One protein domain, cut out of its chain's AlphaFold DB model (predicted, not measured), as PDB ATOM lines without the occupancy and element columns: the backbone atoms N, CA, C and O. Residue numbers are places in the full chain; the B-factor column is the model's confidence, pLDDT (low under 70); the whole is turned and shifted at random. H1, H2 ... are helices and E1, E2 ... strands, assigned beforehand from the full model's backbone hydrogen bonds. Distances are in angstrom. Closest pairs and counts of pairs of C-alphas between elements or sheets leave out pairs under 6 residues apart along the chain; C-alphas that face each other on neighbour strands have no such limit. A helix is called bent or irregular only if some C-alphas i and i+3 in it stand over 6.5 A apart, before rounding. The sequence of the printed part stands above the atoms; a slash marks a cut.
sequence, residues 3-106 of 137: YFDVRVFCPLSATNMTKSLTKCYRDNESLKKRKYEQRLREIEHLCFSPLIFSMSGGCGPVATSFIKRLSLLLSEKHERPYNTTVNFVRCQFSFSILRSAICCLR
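Overview. This is residues 3 to 106 of the 137 residues of an uncharacterized protein of Amphimedon queenslandica (UniProt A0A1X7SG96). Two parallel strands, E1 and E2, lie side by side, and H1 runs back along them in the opposite direction, packing on E2. From the strand pair H2 reaches away, and H3 folds back from its far end, so that H2 and H3 make an open V. The printed part has 104 residues with three named helices and two named strands, in the order E1, H1, E2, H2, H3; the sheet has the order E1, E2 and is parallel, and the class is mostly helix. The whole is only just compact, close to loose, with a radius of gyration of the C-alphas of 15.3 A, and it spans 43 by 36 by 32 A.

Arrangement. E1, residues 3 to 9, and E2, residues 47 to 54, are parallel neighbours, with 21 degrees between their directions. N 3 and O 47 are 2.8 A apart, and N 51 and O 5 are 2.9 A apart, both within hydrogen-bond range. With H1, residues 21 to 42, they form a strand-helix-strand unit, two parallel neighbour strands with a helix between them along the chain, and its crossover is right-handed. The closest C-alphas of H1 and E2 are those of Glu 37 and Phe 48, 5.6 A apart. E1 and H1 are near each other, with 14 pairs of C-alphas within 10 A. H2, residues 61 to 78, comes closest to E2 at the C-alphas of Ala 63 and Leu 51, 4.6 A apart. H1 and H2 are close but not clearly touching: their closest C-alphas, of Tyr 25 and Pro 61, are 7.7 A apart, and their lines are about perpendicular at 77 degrees. H3, residues 82 to 106, touches H2 with residues 82 to 90 alone; the closest C-alphas, of Ser 71 and Val 86, are 5.0 A apart. H2 and H3 run opposite ways at a steep tilt of 59 degrees. H3 is apart from H1 and E2, and only just apart from E1, at 8.1 A. In H2 and H3 every O i to N i+4 pair is within hydrogen-bond range; in H1 16 of 18 are.

Along the chain. E1 begins at C-alpha 3, (31.789, -41.016, -17.232), and is 19.8 A long. H1 measures 31.8 A; it has a kink of 40 degrees near residue 36 and is irregular, with C-alphas 35 and 38 standing 7.5 A apart. E2 is 23.2 A long and ends at C-alpha 54, (41.443, -39.853, 0.520). H2 measures 25.7 A. H3, the longest helix, measures 35.8 A and ends at C-alpha 106, (32.669, -58.789, 4.055).

Size, cuts and confidence. The two C-alphas farthest apart, of Ala 14 and Glu 79, are 45.0 A apart. The printed part has no cut. The link from E1 to H1, 11 residues, is long, the one from E2 to H2 is short, and those from H1 to E2 and from H2 to H3 are tight. The mean pLDDT of the printed part is 92.2, and no printed residue is under 70.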
ATOM      1  N   TYR A   3      31.537 -39.851 -18.068       88.75
ATOM      2  CA  TYR A   3      31.789 -41.016 -17.232       88.75
ATOM      3  C   TYR A   3      32.591 -40.612 -15.992       88.75
ATOM      4  O   TYR A   3      33.678 -40.029 -16.096       88.75
ATOM      5  N   PHE A   4      32.053 -40.932 -14.815       90.38
ATOM      6  CA  PHE A   4      32.685 -40.659 -13.528       90.38
ATOM      7  C   PHE A   4      33.187 -41.950 -12.899       90.38
ATOM      8  O   PHE A   4      32.445 -42.921 -12.792       90.38
ATOM      9  N   ASP A   5      34.427 -41.932 -12.419       89.38
ATOM     10  CA  ASP A   5      35.036 -43.100 -11.790       89.38
ATOM     11  C   ASP A   5      35.680 -42.739 -10.448       89.38
ATOM     12  O   ASP A   5      36.612 -41.932 -10.370       89.38
ATOM     13  N   VAL A   6      35.199 -43.369  -9.375       91.19
ATOM     14  CA  VAL A   6      35.572 -43.061  -7.988       91.19
ATOM     15  C   VAL A   6      36.796 -43.874  -7.563       91.19
ATOM     16  O   VAL A   6      36.881 -45.079  -7.795       91.19
ATOM     17  N   ARG A   7      37.802 -43.239  -6.953       91.56
ATOM     18  CA  ARG A   7      38.947 -43.935  -6.334       91.56
ATOM     19  C   ARG A   7      39.266 -43.352  -4.980       91.56
ATOM     20  O   ARG A   7      39.335 -42.140  -4.827       91.56
ATOM     21  N   VAL A   8      39.547 -44.242  -4.038       92.56
ATOM     22  CA  VAL A   8      40.006 -43.895  -2.696       92.56
ATOM     23  C   VAL A   8      41.472 -44.297  -2.559       92.56
ATOM     24  O   VAL A   8      41.851 -45.386  -2.990       92.56
ATOM     25  N   PHE A   9      42.306 -43.433  -1.980       92.00
ATOM     26  CA  PHE A   9      43.687 -43.773  -1.620       92.00
ATOM     27  C   PHE A   9      43.981 -43.473  -0.148       92.00
ATOM     28  O   PHE A   9      43.341 -42.630   0.482       92.00
ATOM     29  N   CYS A  10      44.985 -44.154   0.403       91.81
ATOM     30  CA  CYS A  10      45.491 -43.868   1.738       91.81
ATOM     31  C   CYS A  10      46.639 -42.847   1.653       91.81
ATOM     32  O   CYS A  10      47.673 -43.165   1.060       91.81
ATOM     33  N   PRO A  11      46.512 -41.640   2.231       89.56
ATOM     34  CA  PRO A  11      47.625 -40.693   2.274       89.56
ATOM     35  C   PRO A  11      48.764 -41.183   3.181       89.56
ATOM     36  O   PRO A  11      49.914 -40.848   2.936       89.56
ATOM     37  N   LEU A  12      48.455 -42.031   4.169       88.38
ATOM     38  CA  LEU A  12      49.408 -42.588   5.134       88.38
ATOM     39  C   LEU A  12      50.085 -43.883   4.651       88.38
ATOM     40  O   LEU A  12      50.786 -44.538   5.413       88.38
ATOM     41  N   SER A  13      49.859 -44.312   3.406       89.88
ATOM     42  CA  SER A  13      50.549 -45.494   2.874       89.88
ATOM     43  C   SER A  13      52.038 -45.208   2.672       89.88
ATOM     44  O   SER A  13      52.373 -44.125   2.190       89.88
ATOM     45  N   ALA A  14      52.906 -46.200   2.892       90.00
ATOM     46  CA  ALA A  14      54.357 -46.080   2.701       90.00
ATOM     47  C   ALA A  14      54.751 -45.460   1.342       90.00
ATOM     48  O   ALA A  14      55.620 -44.597   1.278       90.00
ATOM     49  N   THR A  15      54.043 -45.808   0.264       87.62
ATOM     50  CA  THR A  15      54.278 -45.290  -1.099       87.62
ATOM     51  C   THR A  15      53.992 -43.790  -1.266       87.62
ATOM     52  O   THR A  15      54.492 -43.162  -2.198       87.62
ATOM     53  N   ASN A  16      53.177 -43.211  -0.383       88.62
ATOM     54  CA  ASN A  16      52.753 -41.812  -0.430       88.62
ATOM     55  C   ASN A  16      53.434 -40.946   0.640       88.62
ATOM     56  O   ASN A  16      53.320 -39.728   0.561       88.62
ATOM     57  N   MET A  17      54.172 -41.540   1.589       87.44
ATOM     58  CA  MET A  17      54.812 -40.817   2.701       87.44
ATOM     59  C   MET A  17      55.785 -39.724   2.243       87.44
ATOM     60  O   MET A  17      55.903 -38.689   2.886       87.44
ATOM     61  N   THR A  18      56.470 -39.928   1.117       90.50
ATOM     62  CA  THR A  18      57.448 -38.971   0.572       90.50
ATOM     63  C   THR A  18      56.817 -37.877  -0.292       90.50
ATOM     64  O   THR A  18      57.508 -36.970  -0.756       90.50
ATOM     65  N   LYS A  19      55.510 -37.958  -0.561       91.75
ATOM     66  CA  LYS A  19      54.803 -37.074  -1.490       91.75
ATOM     67  C   LYS A  19      53.885 -36.129  -0.727       91.75
ATOM     68  O   LYS A  19      53.217 -36.512   0.226       91.75
ATOM     69  N   SER A  20      53.769 -34.892  -1.209       93.38
ATOM     70  CA  SER A  20      52.744 -33.981  -0.702       93.38
ATOM     71  C   SER A  20      51.343 -34.482  -1.068       93.38
ATOM     72  O   SER A  20      51.138 -35.082  -2.126       93.38
ATOM     73  N   LEU A  21      50.350 -34.186  -0.226       92.44
ATOM     74  CA  LEU A  21      48.968 -34.616  -0.445       92.44
ATOM     75  C   LEU A  21      48.420 -34.149  -1.808       92.44
ATOM     76  O   LEU A  21      47.781 -34.917  -2.526       92.44
ATOM     77  N   THR A  22      48.733 -32.915  -2.208       93.94
ATOM     78  CA  THR A  22      48.366 -32.365  -3.522       93.94
ATOM     79  C   THR A  22      48.975 -33.167  -4.669       93.94
ATOM     80  O   THR A  22      48.299 -33.426  -5.665       93.94
ATOM     81  N   LYS A  23      50.237 -33.598  -4.529       94.75
ATOM     82  CA  LYS A  23      50.894 -34.463  -5.515       94.75
ATOM     83  C   LYS A  23      50.228 -35.835  -5.561       94.75
ATOM     84  O   LYS A  23      49.931 -36.307  -6.650       94.75
ATOM     85  N   CYS A  24      49.887 -36.421  -4.412       95.12
ATOM     86  CA  CYS A  24      49.145 -37.682  -4.354       95.12
ATOM     87  C   CYS A  24      47.812 -37.606  -5.110       95.12
ATOM     88  O   CYS A  24      47.507 -38.514  -5.881       95.12
ATOM     89  N   TYR A  25      47.032 -36.530  -4.954       95.75
ATOM     90  CA  TYR A  25      45.795 -36.359  -5.725       95.75
ATOM     91  C   TYR A  25      46.058 -36.296  -7.233       95.75
ATOM     92  O   TYR A  25      45.443 -37.050  -7.984       95.75
ATOM     93  N   ARG A  26      47.003 -35.453  -7.668       95.38
ATOM     94  CA  ARG A  26      47.350 -35.294  -9.092       95.38
ATOM     95  C   ARG A  26      47.856 -36.594  -9.715       95.38
ATOM     96  O   ARG A  26      47.432 -36.943 -10.813       95.38
ATOM     97  N   ASP A  27      48.712 -37.324  -9.004       94.62
ATOM     98  CA  ASP A  27      49.230 -38.624  -9.434       94.62
ATOM     99  C   ASP A  27      48.081 -39.635  -9.600       94.62
ATOM    100  O   ASP A  27      48.009 -40.358 -10.588       94.62
ATOM    101  N   ASN A  28      47.139 -39.687  -8.655       94.56
ATOM    102  CA  ASN A  28      46.007 -40.612  -8.742       94.56
ATOM    103  C   ASN A  28      45.026 -40.250  -9.869       94.56
ATOM    104  O   ASN A  28      44.511 -41.160 -10.528       94.56
ATOM    105  N   GLU A  29      44.780 -38.958 -10.100       94.94
ATOM    106  CA  GLU A  29      43.970 -38.469 -11.221       94.94
ATOM    107  C   GLU A  29      44.621 -38.815 -12.565       94.94
ATOM    108  O   GLU A  29      43.960 -39.384 -13.436       94.94
ATOM    109  N   SER A  30      45.919 -38.536 -12.728       95.00
ATOM    110  CA  SER A  30      46.651 -38.813 -13.970       95.00
ATOM    111  C   SER A  30      46.753 -40.311 -14.258       95.00
ATOM    112  O   SER A  30      46.552 -40.728 -15.398       95.00
ATOM    113  N   LEU A  31      46.963 -41.142 -13.232       94.50
ATOM    114  CA  LEU A  31      46.969 -42.600 -13.367       94.50
ATOM    115  C   LEU A  31      45.634 -43.139 -13.890       94.50
ATOM    116  O   LEU A  31      45.634 -44.022 -14.746       94.50
ATOM    117  N   LYS A  32      44.502 -42.621 -13.392       92.38
ATOM    118  CA  LYS A  32      43.181 -43.029 -13.889       92.38
ATOM    119  C   LYS A  32      42.927 -42.526 -15.305       92.38
ATOM    120  O   LYS A  32      42.484 -43.314 -16.136       92.38
ATOM    121  N   LYS A  33      43.250 -41.261 -15.595       93.62
ATOM    122  CA  LYS A  33      43.122 -40.696 -16.948       93.62
ATOM    123  C   LYS A  33      43.906 -41.516 -17.963       93.62
ATOM    124  O   LYS A  33      43.321 -42.038 -18.901       93.62
ATOM    125  N   ARG A  34      45.189 -41.772 -17.695       94.44
ATOM    126  CA  ARG A  34      46.040 -42.598 -18.560       94.44
ATOM    127  C   ARG A  34      45.477 -44.004 -18.792       94.44
ATOM    128  O   ARG A  34      45.686 -44.562 -19.858       94.44
ATOM    129  N   LYS A  35      44.790 -44.586 -17.803       92.44
ATOM    130  CA  LYS A  35      44.247 -45.946 -17.904       92.44
ATOM    131  C   LYS A  35      42.955 -46.028 -18.724       92.44
ATOM    132  O   LYS A  35      42.765 -47.018 -19.421       92.44
ATOM    133  N   TYR A  36      42.062 -45.044 -18.608       90.31
ATOM    134  CA  TYR A  36      40.693 -45.170 -19.125       90.31
ATOM    135  C   TYR A  36      40.308 -44.123 -20.169       90.31
ATOM    136  O   TYR A  36      39.452 -44.397 -21.004       90.31
ATOM    137  N   GLU A  37      40.929 -42.942 -20.157       90.50
ATOM    138  CA  GLU A  37      40.486 -41.810 -20.976       90.50
ATOM    139  C   GLU A  37      40.552 -42.109 -22.475       90.50
ATOM    140  O   GLU A  37      39.619 -41.767 -23.194       90.50
ATOM    141  N   GLN A  38      41.613 -42.779 -22.934       92.00
ATOM    142  CA  GLN A  38      41.767 -43.125 -24.347       92.00
ATOM    143  C   GLN A  38      40.624 -44.032 -24.823       92.00
ATOM    144  O   GLN A  38      39.908 -43.682 -25.755       92.00
ATOM    145  N   ARG A  39      40.391 -45.150 -24.123       91.75
ATOM    146  CA  ARG A  39      39.315 -46.098 -24.444       91.75
ATOM    147  C   ARG A  39      37.943 -45.423 -24.445       91.75
ATOM    148  O   ARG A  39      37.176 -45.604 -25.385       91.75
ATOM    149  N   LEU A  40      37.640 -44.658 -23.397       90.00
ATOM    150  CA  LEU A  40      36.346 -43.986 -23.250       90.00
ATOM    151  C   LEU A  40      36.112 -42.959 -24.363       90.00
ATOM    152  O   LEU A  40      34.993 -42.819 -24.846       90.00
ATOM    153  N   ARG A  41      37.166 -42.264 -24.799       90.69
ATOM    154  CA  ARG A  41      37.105 -41.276 -25.879       90.69
ATOM    155  C   ARG A  41      36.957 -41.924 -27.258       90.69
ATOM    156  O   ARG A  41      36.163 -41.448 -28.065       90.69
ATOM    157  N   GLU A  42      37.731 -42.969 -27.532       93.12
ATOM    158  CA  GLU A  42      37.828 -43.585 -28.862       93.12
ATOM    159  C   GLU A  42      36.680 -44.553 -29.153       93.12
ATOM    160  O   GLU A  42      36.187 -44.572 -30.275       93.12
ATOM    161  N   ILE A  43      36.240 -45.329 -28.157       90.50
ATOM    162  CA  ILE A  43      35.221 -46.373 -28.342       90.50
ATOM    163  C   ILE A  43      33.833 -45.863 -27.962       90.50
ATOM    164  O   ILE A  43      32.874 -46.029 -28.707       90.50
ATOM    165  N   GLU A  44      33.713 -45.264 -26.778       89.31
ATOM    166  CA  GLU A  44      32.414 -44.893 -26.201       89.31
ATOM    167  C   GLU A  44      32.041 -43.433 -26.498       89.31
ATOM    168  O   GLU A  44      30.917 -43.006 -26.238       89.31
ATOM    169  N   HIS A  45      32.987 -42.654 -27.037       89.12
ATOM    170  CA  HIS A  45      32.857 -41.215 -27.279       89.12
ATOM    171  C   HIS A  45      32.398 -40.431 -26.031       89.12
ATOM    172  O   HIS A  45      31.659 -39.445 -26.107       89.12
ATOM    173  N   LEU A  46      32.861 -40.869 -24.855       88.12
ATOM    174  CA  LEU A  46      32.562 -40.276 -23.553       88.12
ATOM    175  C   LEU A  46      33.716 -39.411 -23.043       88.12
ATOM    176  O   LEU A  46      34.894 -39.674 -23.280       88.12
ATOM    177  N   CYS A  47      33.368 -38.387 -22.264       88.12
ATOM    178  CA  CYS A  47      34.343 -37.615 -21.499       88.12
ATOM    179  C   CYS A  47      34.597 -38.284 -20.142       88.12
ATOM    180  O   CYS A  47      33.646 -38.652 -19.454       88.12
ATOM    181  N   PHE A  48      35.862 -38.413 -19.736       91.12
ATOM    182  CA  PHE A  48      36.247 -39.074 -18.489       91.12
ATOM    183  C   PHE A  48      36.588 -38.081 -17.376       91.12
ATOM    184  O   PHE A  48      37.419 -37.189 -17.555       91.12
ATOM    185  N   SER A  49      36.009 -38.278 -16.188       91.25
ATOM    186  CA  SER A  49      36.283 -37.456 -15.010       91.25
ATOM    187  C   SER A  49      36.581 -38.323 -13.775       91.25
ATOM    188  O   SER A  49      35.665 -38.922 -13.200       91.25
ATOM    189  N   PRO A  50      37.853 -38.429 -13.341       93.12
ATOM    190  CA  PRO A  50      38.210 -39.221 -12.170       93.12
ATOM    191  C   PRO A  50      37.863 -38.478 -10.874       93.12
ATOM    192  O   PRO A  50      38.360 -37.382 -10.614       93.12
ATOM    193  N   LEU A  51      37.064 -39.105 -10.014       94.31
ATOM    194  CA  LEU A  51      36.734 -38.578  -8.692       94.31
ATOM    195  C   LEU A  51      37.637 -39.244  -7.647       94.31
ATOM    196  O   LEU A  51      37.427 -40.395  -7.263       94.31
ATOM    197  N   ILE A  52      38.681 -38.536  -7.211       95.19
ATOM    198  CA  ILE A  52      39.659 -39.062  -6.251       95.19
ATOM    199  C   ILE A  52      39.348 -38.572  -4.835       95.19
ATOM    200  O   ILE A  52      39.211 -37.371  -4.604       95.19
ATOM    201  N   PHE A  53      39.319 -39.500  -3.883       94.38
ATOM    202  CA  PHE A  53      39.110 -39.262  -2.457       94.38
ATOM    203  C   PHE A  53      40.265 -39.842  -1.633       94.38
ATOM    204  O   PHE A  53      40.894 -40.825  -2.030       94.38
ATOM    205  N   SER A  54      40.546 -39.256  -0.472       93.19
ATOM    206  CA  SER A  54      41.443 -39.853   0.520       93.19
ATOM    207  C   SER A  54      40.650 -40.626   1.573       93.19
ATOM    208  O   SER A  54      39.513 -40.279   1.890       93.19
ATOM    209  N   MET A  55      41.267 -41.639   2.187       89.44
ATOM    210  CA  MET A  55      40.676 -42.326   3.348       89.44
ATOM    211  C   MET A  55      40.407 -41.383   4.530       89.44
ATOM    212  O   MET A  55      39.521 -41.646   5.331       89.44
ATOM    213  N   SER A  56      41.140 -40.269   4.624       86.75
ATOM    214  CA  SER A  56      40.920 -39.229   5.633       86.75
ATOM    215  C   SER A  56      39.730 -38.300   5.334       86.75
ATOM    216  O   SER A  56      39.519 -37.345   6.072       86.75
ATOM    217  N   GLY A  57      38.965 -38.543   4.261       84.88
ATOM    218  CA  GLY A  57      37.790 -37.741   3.889       84.88
ATOM    219  C   GLY A  57      38.093 -36.522   3.008       84.88
ATOM    220  O   GLY A  57      37.212 -35.706   2.746       84.88
ATOM    221  N   GLY A  58      39.328 -36.386   2.529       91.94
ATOM    222  CA  GLY A  58      39.719 -35.350   1.580       91.94
ATOM    223  C   GLY A  58      39.294 -35.677   0.146       91.94
ATOM    224  O   GLY A  58      39.065 -36.833  -0.215       91.94
ATOM    225  N   CYS A  59      39.198 -34.640  -0.686       93.56
ATOM    226  CA  CYS A  59      38.797 -34.735  -2.088       93.56
ATOM    227  C   CYS A  59      39.880 -34.131  -2.991       93.56
ATOM    228  O   CYS A  59      40.464 -33.098  -2.662       93.56
ATOM    229  N   GLY A  60      40.108 -34.744  -4.153       94.56
ATOM    230  CA  GLY A  60      40.949 -34.183  -5.208       94.56
ATOM    231  C   GLY A  60      40.318 -32.945  -5.859       94.56
ATOM    232  O   GLY A  60      39.140 -32.649  -5.624       94.56
ATOM    233  N   PRO A  61      41.071 -32.200  -6.684       94.88
ATOM    234  CA  PRO A  61      40.576 -30.992  -7.340       94.88
ATOM    235  C   PRO A  61      39.368 -31.263  -8.246       94.88
ATOM    236  O   PRO A  61      38.379 -30.533  -8.163       94.88
ATOM    237  N   VAL A  62      39.390 -32.339  -9.044       94.31
ATOM    238  CA  VAL A  62      38.261 -32.692  -9.922       94.31
ATOM    239  C   VAL A  62      37.024 -33.056  -9.096       94.31
ATOM    240  O   VAL A  62      35.936 -32.533  -9.340       94.31
ATOM    241  N   ALA A  63      37.201 -33.881  -8.059       94.62
ATOM    242  CA  ALA A  63      36.121 -34.276  -7.156       94.62
ATOM    243  C   ALA A  63      35.523 -33.079  -6.400       94.62
ATOM    244  O   ALA A  63      34.309 -32.978  -6.242       94.62
ATOM    245  N   THR A  64      36.362 -32.133  -5.981       96.00
ATOM    246  CA  THR A  64      35.923 -30.918  -5.286       96.00
ATOM    247  C   THR A  64      35.058 -30.042  -6.188       96.00
ATOM    248  O   THR A  64      33.990 -29.600  -5.764       96.00
ATOM    249  N   SER A  65      35.485 -29.805  -7.431       95.38
ATOM    250  CA  SER A  65      34.705 -29.038  -8.409       95.38
ATOM    251  C   SER A  65      33.381 -29.724  -8.741       95.38
ATOM    252  O   SER A  65      32.345 -29.062  -8.800       95.38
ATOM    253  N   PHE A  66      33.393 -31.053  -8.871       94.75
ATOM    254  CA  PHE A  66      32.187 -31.848  -9.077       94.75
ATOM    255  C   PHE A  66      31.197 -31.704  -7.913       94.75
ATOM    256  O   PHE A  66      30.042 -31.349  -8.136       94.75
ATOM    257  N   ILE A  67      31.650 -31.893  -6.668       95.38
ATOM    258  CA  ILE A  67      30.803 -31.766  -5.471       95.38
ATOM    259  C   ILE A  67      30.213 -30.360  -5.370       95.38
ATOM    260  O   ILE A  67      29.023 -30.224  -5.092       95.38
ATOM    261  N   LYS A  68      31.009 -29.312  -5.622       96.12
ATOM    262  CA  LYS A  68      30.523 -27.924  -5.623       96.12
ATOM    263  C   LYS A  68      29.416 -27.725  -6.656       96.12
ATOM    264  O   LYS A  68      28.346 -27.240  -6.303       96.12
ATOM    265  N   ARG A  69      29.643 -28.143  -7.907       95.44
ATOM    266  CA  ARG A  69      28.655 -27.986  -8.984       95.44
ATOM    267  C   ARG A  69      27.375 -28.767  -8.698       95.44
ATOM    268  O   ARG A  69      26.294 -28.209  -8.846       95.44
ATOM    269  N   LEU A  70      27.499 -30.013  -8.250       94.56
ATOM    270  CA  LEU A  70      26.360 -30.848  -7.872       94.56
ATOM    271  C   LEU A  70      25.559 -30.216  -6.728       94.56
ATOM    272  O   LEU A  70      24.335 -30.179  -6.773       94.56
ATOM    273  N   SER A  71      26.248 -29.676  -5.724       95.81
ATOM    274  CA  SER A  71      25.597 -29.060  -4.565       95.81
ATOM    275  C   SER A  71      24.876 -27.762  -4.919       95.81
ATOM    276  O   SER A  71      23.825 -27.499  -4.349       95.81
ATOM    277  N   LEU A  72      25.402 -26.975  -5.866       96.75
ATOM    278  CA  LEU A  72      24.708 -25.798  -6.400       96.75
ATOM    279  C   LEU A  72      23.419 -26.200  -7.123       96.75
ATOM    280  O   LEU A  72      22.356 -25.701  -6.778       96.75
ATOM    281  N   LEU A  73      23.496 -27.174  -8.034       95.81
ATOM    282  CA  LEU A  73      22.325 -27.661  -8.773       95.81
ATOM    283  C   LEU A  73      21.238 -28.219  -7.843       95.81
ATOM    284  O   LEU A  73      20.055 -27.965  -8.040       95.81
ATOM    285  N   LEU A  74      21.630 -28.962  -6.805       94.94
ATOM    286  CA  LEU A  74      20.690 -29.489  -5.813       94.94
ATOM    287  C   LEU A  74      20.115 -28.395  -4.908       94.94
ATOM    288  O   LEU A  74      18.966 -28.492  -4.487       94.94
ATOM    289  N   SER A  75      20.910 -27.375  -4.585       96.31
ATOM    290  CA  SER A  75      20.477 -26.225  -3.789       96.31
ATOM    291  C   SER A  75      19.417 -25.420  -4.536       96.31
ATOM    292  O   SER A  75      18.385 -25.120  -3.944       96.31
ATOM    293  N   GLU A  76      19.635 -25.170  -5.830       95.81
ATOM    294  CA  GLU A  76      18.677 -24.523  -6.732       95.81
ATOM    295  C   GLU A  76      17.412 -25.372  -6.902       95.81
ATOM    296  O   GLU A  76      16.308 -24.870  -6.737       95.81
ATOM    297  N   LYS A  77      17.562 -26.681  -7.153       95.94
ATOM    298  CA  LYS A  77      16.424 -27.582  -7.381       95.94
ATOM    299  C   LYS A  77      15.500 -27.722  -6.168       95.94
ATOM    300  O   LYS A  77      14.293 -27.862  -6.331       95.94
ATOM    301  N   HIS A  78      16.066 -27.790  -4.967       93.19
ATOM    302  CA  HIS A  78      15.313 -28.068  -3.743       93.19
ATOM    303  C   HIS A  78      15.070 -26.828  -2.878       93.19
ATOM    304  O   HIS A  78      14.563 -26.984  -1.769       93.19
ATOM    305  N   GLU A  79      15.471 -25.640  -3.343       94.88
ATOM    306  CA  GLU A  79      15.350 -24.368  -2.615       94.88
ATOM    307  C   GLU A  79      15.940 -24.436  -1.192       94.88
ATOM    308  O   GLU A  79      15.392 -23.928  -0.214       94.88
ATOM    309  N   ARG A  80      17.086 -25.112  -1.051       94.12
ATOM    310  CA  ARG A  80      17.787 -25.287   0.234       94.12
ATOM    311  C   ARG A  80      19.066 -24.467   0.274       94.12
ATOM    312  O   ARG A  80      19.714 -24.328  -0.761       94.12
ATOM    313  N   PRO A  81      19.515 -24.005   1.455       96.62
ATOM    314  CA  PRO A  81      20.775 -23.279   1.569       96.62
ATOM    315  C   PRO A  81      21.963 -24.153   1.141       96.62
ATOM    316  O   PRO A  81      22.115 -25.289   1.604       96.62
ATOM    317  N   TYR A  82      22.841 -23.596   0.301       95.69
ATOM    318  CA  TYR A  82      24.001 -24.295  -0.265       95.69
ATOM    319  C   TYR A  82      24.864 -24.993   0.794       95.69
ATOM    320  O   TYR A  82      25.280 -26.131   0.589       95.69
ATOM    321  N   ASN A  83      25.092 -24.352   1.945       95.94
ATOM    322  CA  ASN A  83      25.930 -24.886   3.023       95.94
ATOM    323  C   ASN A  83      25.394 -26.220   3.571       95.94
ATOM    324  O   ASN A  83      26.159 -27.158   3.801       95.94
ATOM    325  N   THR A  84      24.074 -26.326   3.729       95.56
ATOM    326  CA  THR A  84      23.416 -27.562   4.168       95.56
ATOM    327  C   THR A  84      23.484 -28.616   3.070       95.56
ATOM    328  O   THR A  84      23.834 -29.765   3.337       95.56
ATOM    329  N   THR A  85      23.227 -28.221   1.822       96.25
ATOM    330  CA  THR A  85      23.253 -29.124   0.666       96.25
ATOM    331  C   THR A  85      24.644 -29.703   0.419       96.25
ATOM    332  O   THR A  85      24.783 -30.914   0.280       96.25
ATOM    333  N   VAL A  86      25.704 -28.890   0.430       95.50
ATOM    334  CA  VAL A  86      27.074 -29.370   0.190       95.50
ATOM    335  C   VAL A  86      27.556 -30.308   1.293       95.50
ATOM    336  O   VAL A  86      28.220 -31.304   1.005       95.50
ATOM    337  N   ASN A  87      27.187 -30.045   2.550       95.00
ATOM    338  CA  ASN A  87      27.495 -30.947   3.658       95.00
ATOM    339  C   ASN A  87      26.725 -32.260   3.533       95.00
ATOM    340  O   ASN A  87      27.318 -33.324   3.696       95.00
ATOM    341  N   PHE A  88      25.448 -32.205   3.155       95.06
ATOM    342  CA  PHE A  88      24.655 -33.397   2.881       95.06
ATOM    343  C   PHE A  88      25.270 -34.247   1.761       95.06
ATOM    344  O   PHE A  88      25.482 -35.443   1.951       95.06
ATOM    345  N   VAL A  89      25.643 -33.638   0.630       94.69
ATOM    346  CA  VAL A  89      26.288 -34.339  -0.493       94.69
ATOM    347  C   VAL A  89      27.620 -34.958  -0.056       94.69
ATOM    348  O   VAL A  89      27.861 -36.134  -0.326       94.69
ATOM    349  N   ARG A  90      28.474 -34.226   0.674       93.31
ATOM    350  CA  ARG A  90      29.730 -34.779   1.216       93.31
ATOM    351  C   ARG A  90      29.485 -35.975   2.133       93.31
ATOM    352  O   ARG A  90      30.146 -36.997   1.971       93.31
ATOM    353  N   CYS A  91      28.521 -35.879   3.048       93.75
ATOM    354  CA  CYS A  91      28.154 -36.989   3.925       93.75
ATOM    355  C   CYS A  91      27.677 -38.202   3.122       93.75
ATOM    356  O   CYS A  91      28.106 -39.321   3.401       93.75
ATOM    357  N   GLN A  92      26.855 -37.991   2.092       93.75
ATOM    358  CA  GLN A  92      26.387 -39.068   1.223       93.75
ATOM    359  C   GLN A  92      27.548 -39.776   0.521       93.75
ATOM    360  O   GLN A  92      27.611 -41.006   0.552       93.75
ATOM    361  N   PHE A  93      28.516 -39.041  -0.040       91.44
ATOM    362  CA  PHE A  93      29.720 -39.651  -0.617       91.44
ATOM    363  C   PHE A  93      30.516 -40.449   0.420       91.44
ATOM    364  O   PHE A  93      30.863 -41.602   0.157       91.44
ATOM    365  N   SER A  94      30.746 -39.894   1.613       91.12
ATOM    366  CA  SER A  94      31.472 -40.578   2.691       91.12
ATOM    367  C   SER A  94      30.801 -41.888   3.110       91.12
ATOM    368  O   SER A  94      31.462 -42.925   3.176       91.12
ATOM    369  N   PHE A  95      29.482 -41.883   3.330       90.88
ATOM    370  CA  PHE A  95      28.742 -43.099   3.675       90.88
ATOM    371  C   PHE A  95      28.741 -44.120   2.539       90.88
ATOM    372  O   PHE A  95      28.851 -45.318   2.796       90.88
ATOM    373  N   SER A  96      28.650 -43.668   1.291       90.75
ATOM    374  CA  SER A  96      28.661 -44.548   0.117       90.75
ATOM    375  C   SER A  96      30.003 -45.251  -0.048       90.75
ATOM    376  O   SER A  96      30.053 -46.467  -0.246       90.75
ATOM    377  N   ILE A  97      31.096 -44.501   0.107       89.62
ATOM    378  CA  ILE A  97      32.458 -45.032   0.084       89.62
ATOM    379  C   ILE A  97      32.653 -46.031   1.228       89.62
ATOM    380  O   ILE A  97      33.120 -47.144   0.994       89.62
ATOM    381  N   LEU A  98      32.241 -45.674   2.448       89.94
ATOM    382  CA  LEU A  98      32.360 -46.545   3.614       89.94
ATOM    383  C   LEU A  98      31.569 -47.848   3.438       89.94
ATOM    384  O   LEU A  98      32.106 -48.931   3.669       89.94
ATOM    385  N   ARG A  99      30.312 -47.769   2.986       88.88
ATOM    386  CA  ARG A  99      29.486 -48.955   2.706       88.88
ATOM    387  C   ARG A  99      30.115 -49.836   1.633       88.88
ATOM    388  O   ARG A  99      30.111 -51.054   1.790       88.88
ATOM    389  N   SER A 100      30.691 -49.233   0.595       85.69
ATOM    390  CA  SER A 100      31.401 -49.965  -0.457       85.69
ATOM    391  C   SER A 100      32.625 -50.688   0.103       85.69
ATOM    392  O   SER A 100      32.777 -51.883  -0.121       85.69
ATOM    393  N   ALA A 101      33.443 -50.020   0.920       86.62
ATOM    394  CA  ALA A 101      34.605 -50.631   1.563       86.62
ATOM    395  C   ALA A 101      34.219 -51.792   2.500       86.62
ATOM    396  O   ALA A 101      34.828 -52.860   2.450       86.62
ATOM    397  N   ILE A 102      33.169 -51.621   3.312       86.94
ATOM    398  CA  ILE A 102      32.642 -52.685   4.182       86.94
ATOM    399  C   ILE A 102      32.125 -53.864   3.347       86.94
ATOM    400  O   ILE A 102      32.342 -55.018   3.720       86.94
ATOM    401  N   CYS A 103      31.461 -53.595   2.219       85.12
ATOM    402  CA  CYS A 103      30.998 -54.627   1.292       85.12
ATOM    403  C   CYS A 103      32.177 -55.415   0.694       85.12
ATOM    404  O   CYS A 103      32.148 -56.646   0.719       85.12
ATOM    405  N   CYS A 104      33.245 -54.731   0.261       80.94
ATOM    406  CA  CYS A 104      34.478 -55.370  -0.208       80.94
ATOM    407  C   CYS A 104      35.100 -56.287   0.856       80.94
ATOM    408  O   CYS A 104      35.531 -57.388   0.531       80.94
ATOM    409  N   LEU A 105      35.135 -55.844   2.118       82.81
ATOM    410  CA  LEU A 105      35.736 -56.596   3.227       82.81
ATOM    411  C   LEU A 105      34.899 -57.808   3.651       82.81
ATOM    412  O   LEU A 105      35.451 -58.860   3.957       82.81
ATOM    413  N   ARG A 106      33.567 -57.680   3.683       84.56
ATOM    414  CA  ARG A 106      32.669 -58.789   4.055       84.56
ATOM    415  C   ARG A 106      32.541 -59.857   2.968       84.56
ATOM    416  O   ARG A 106      32.156 -60.986   3.283       84.56
TER     417      ARG A 106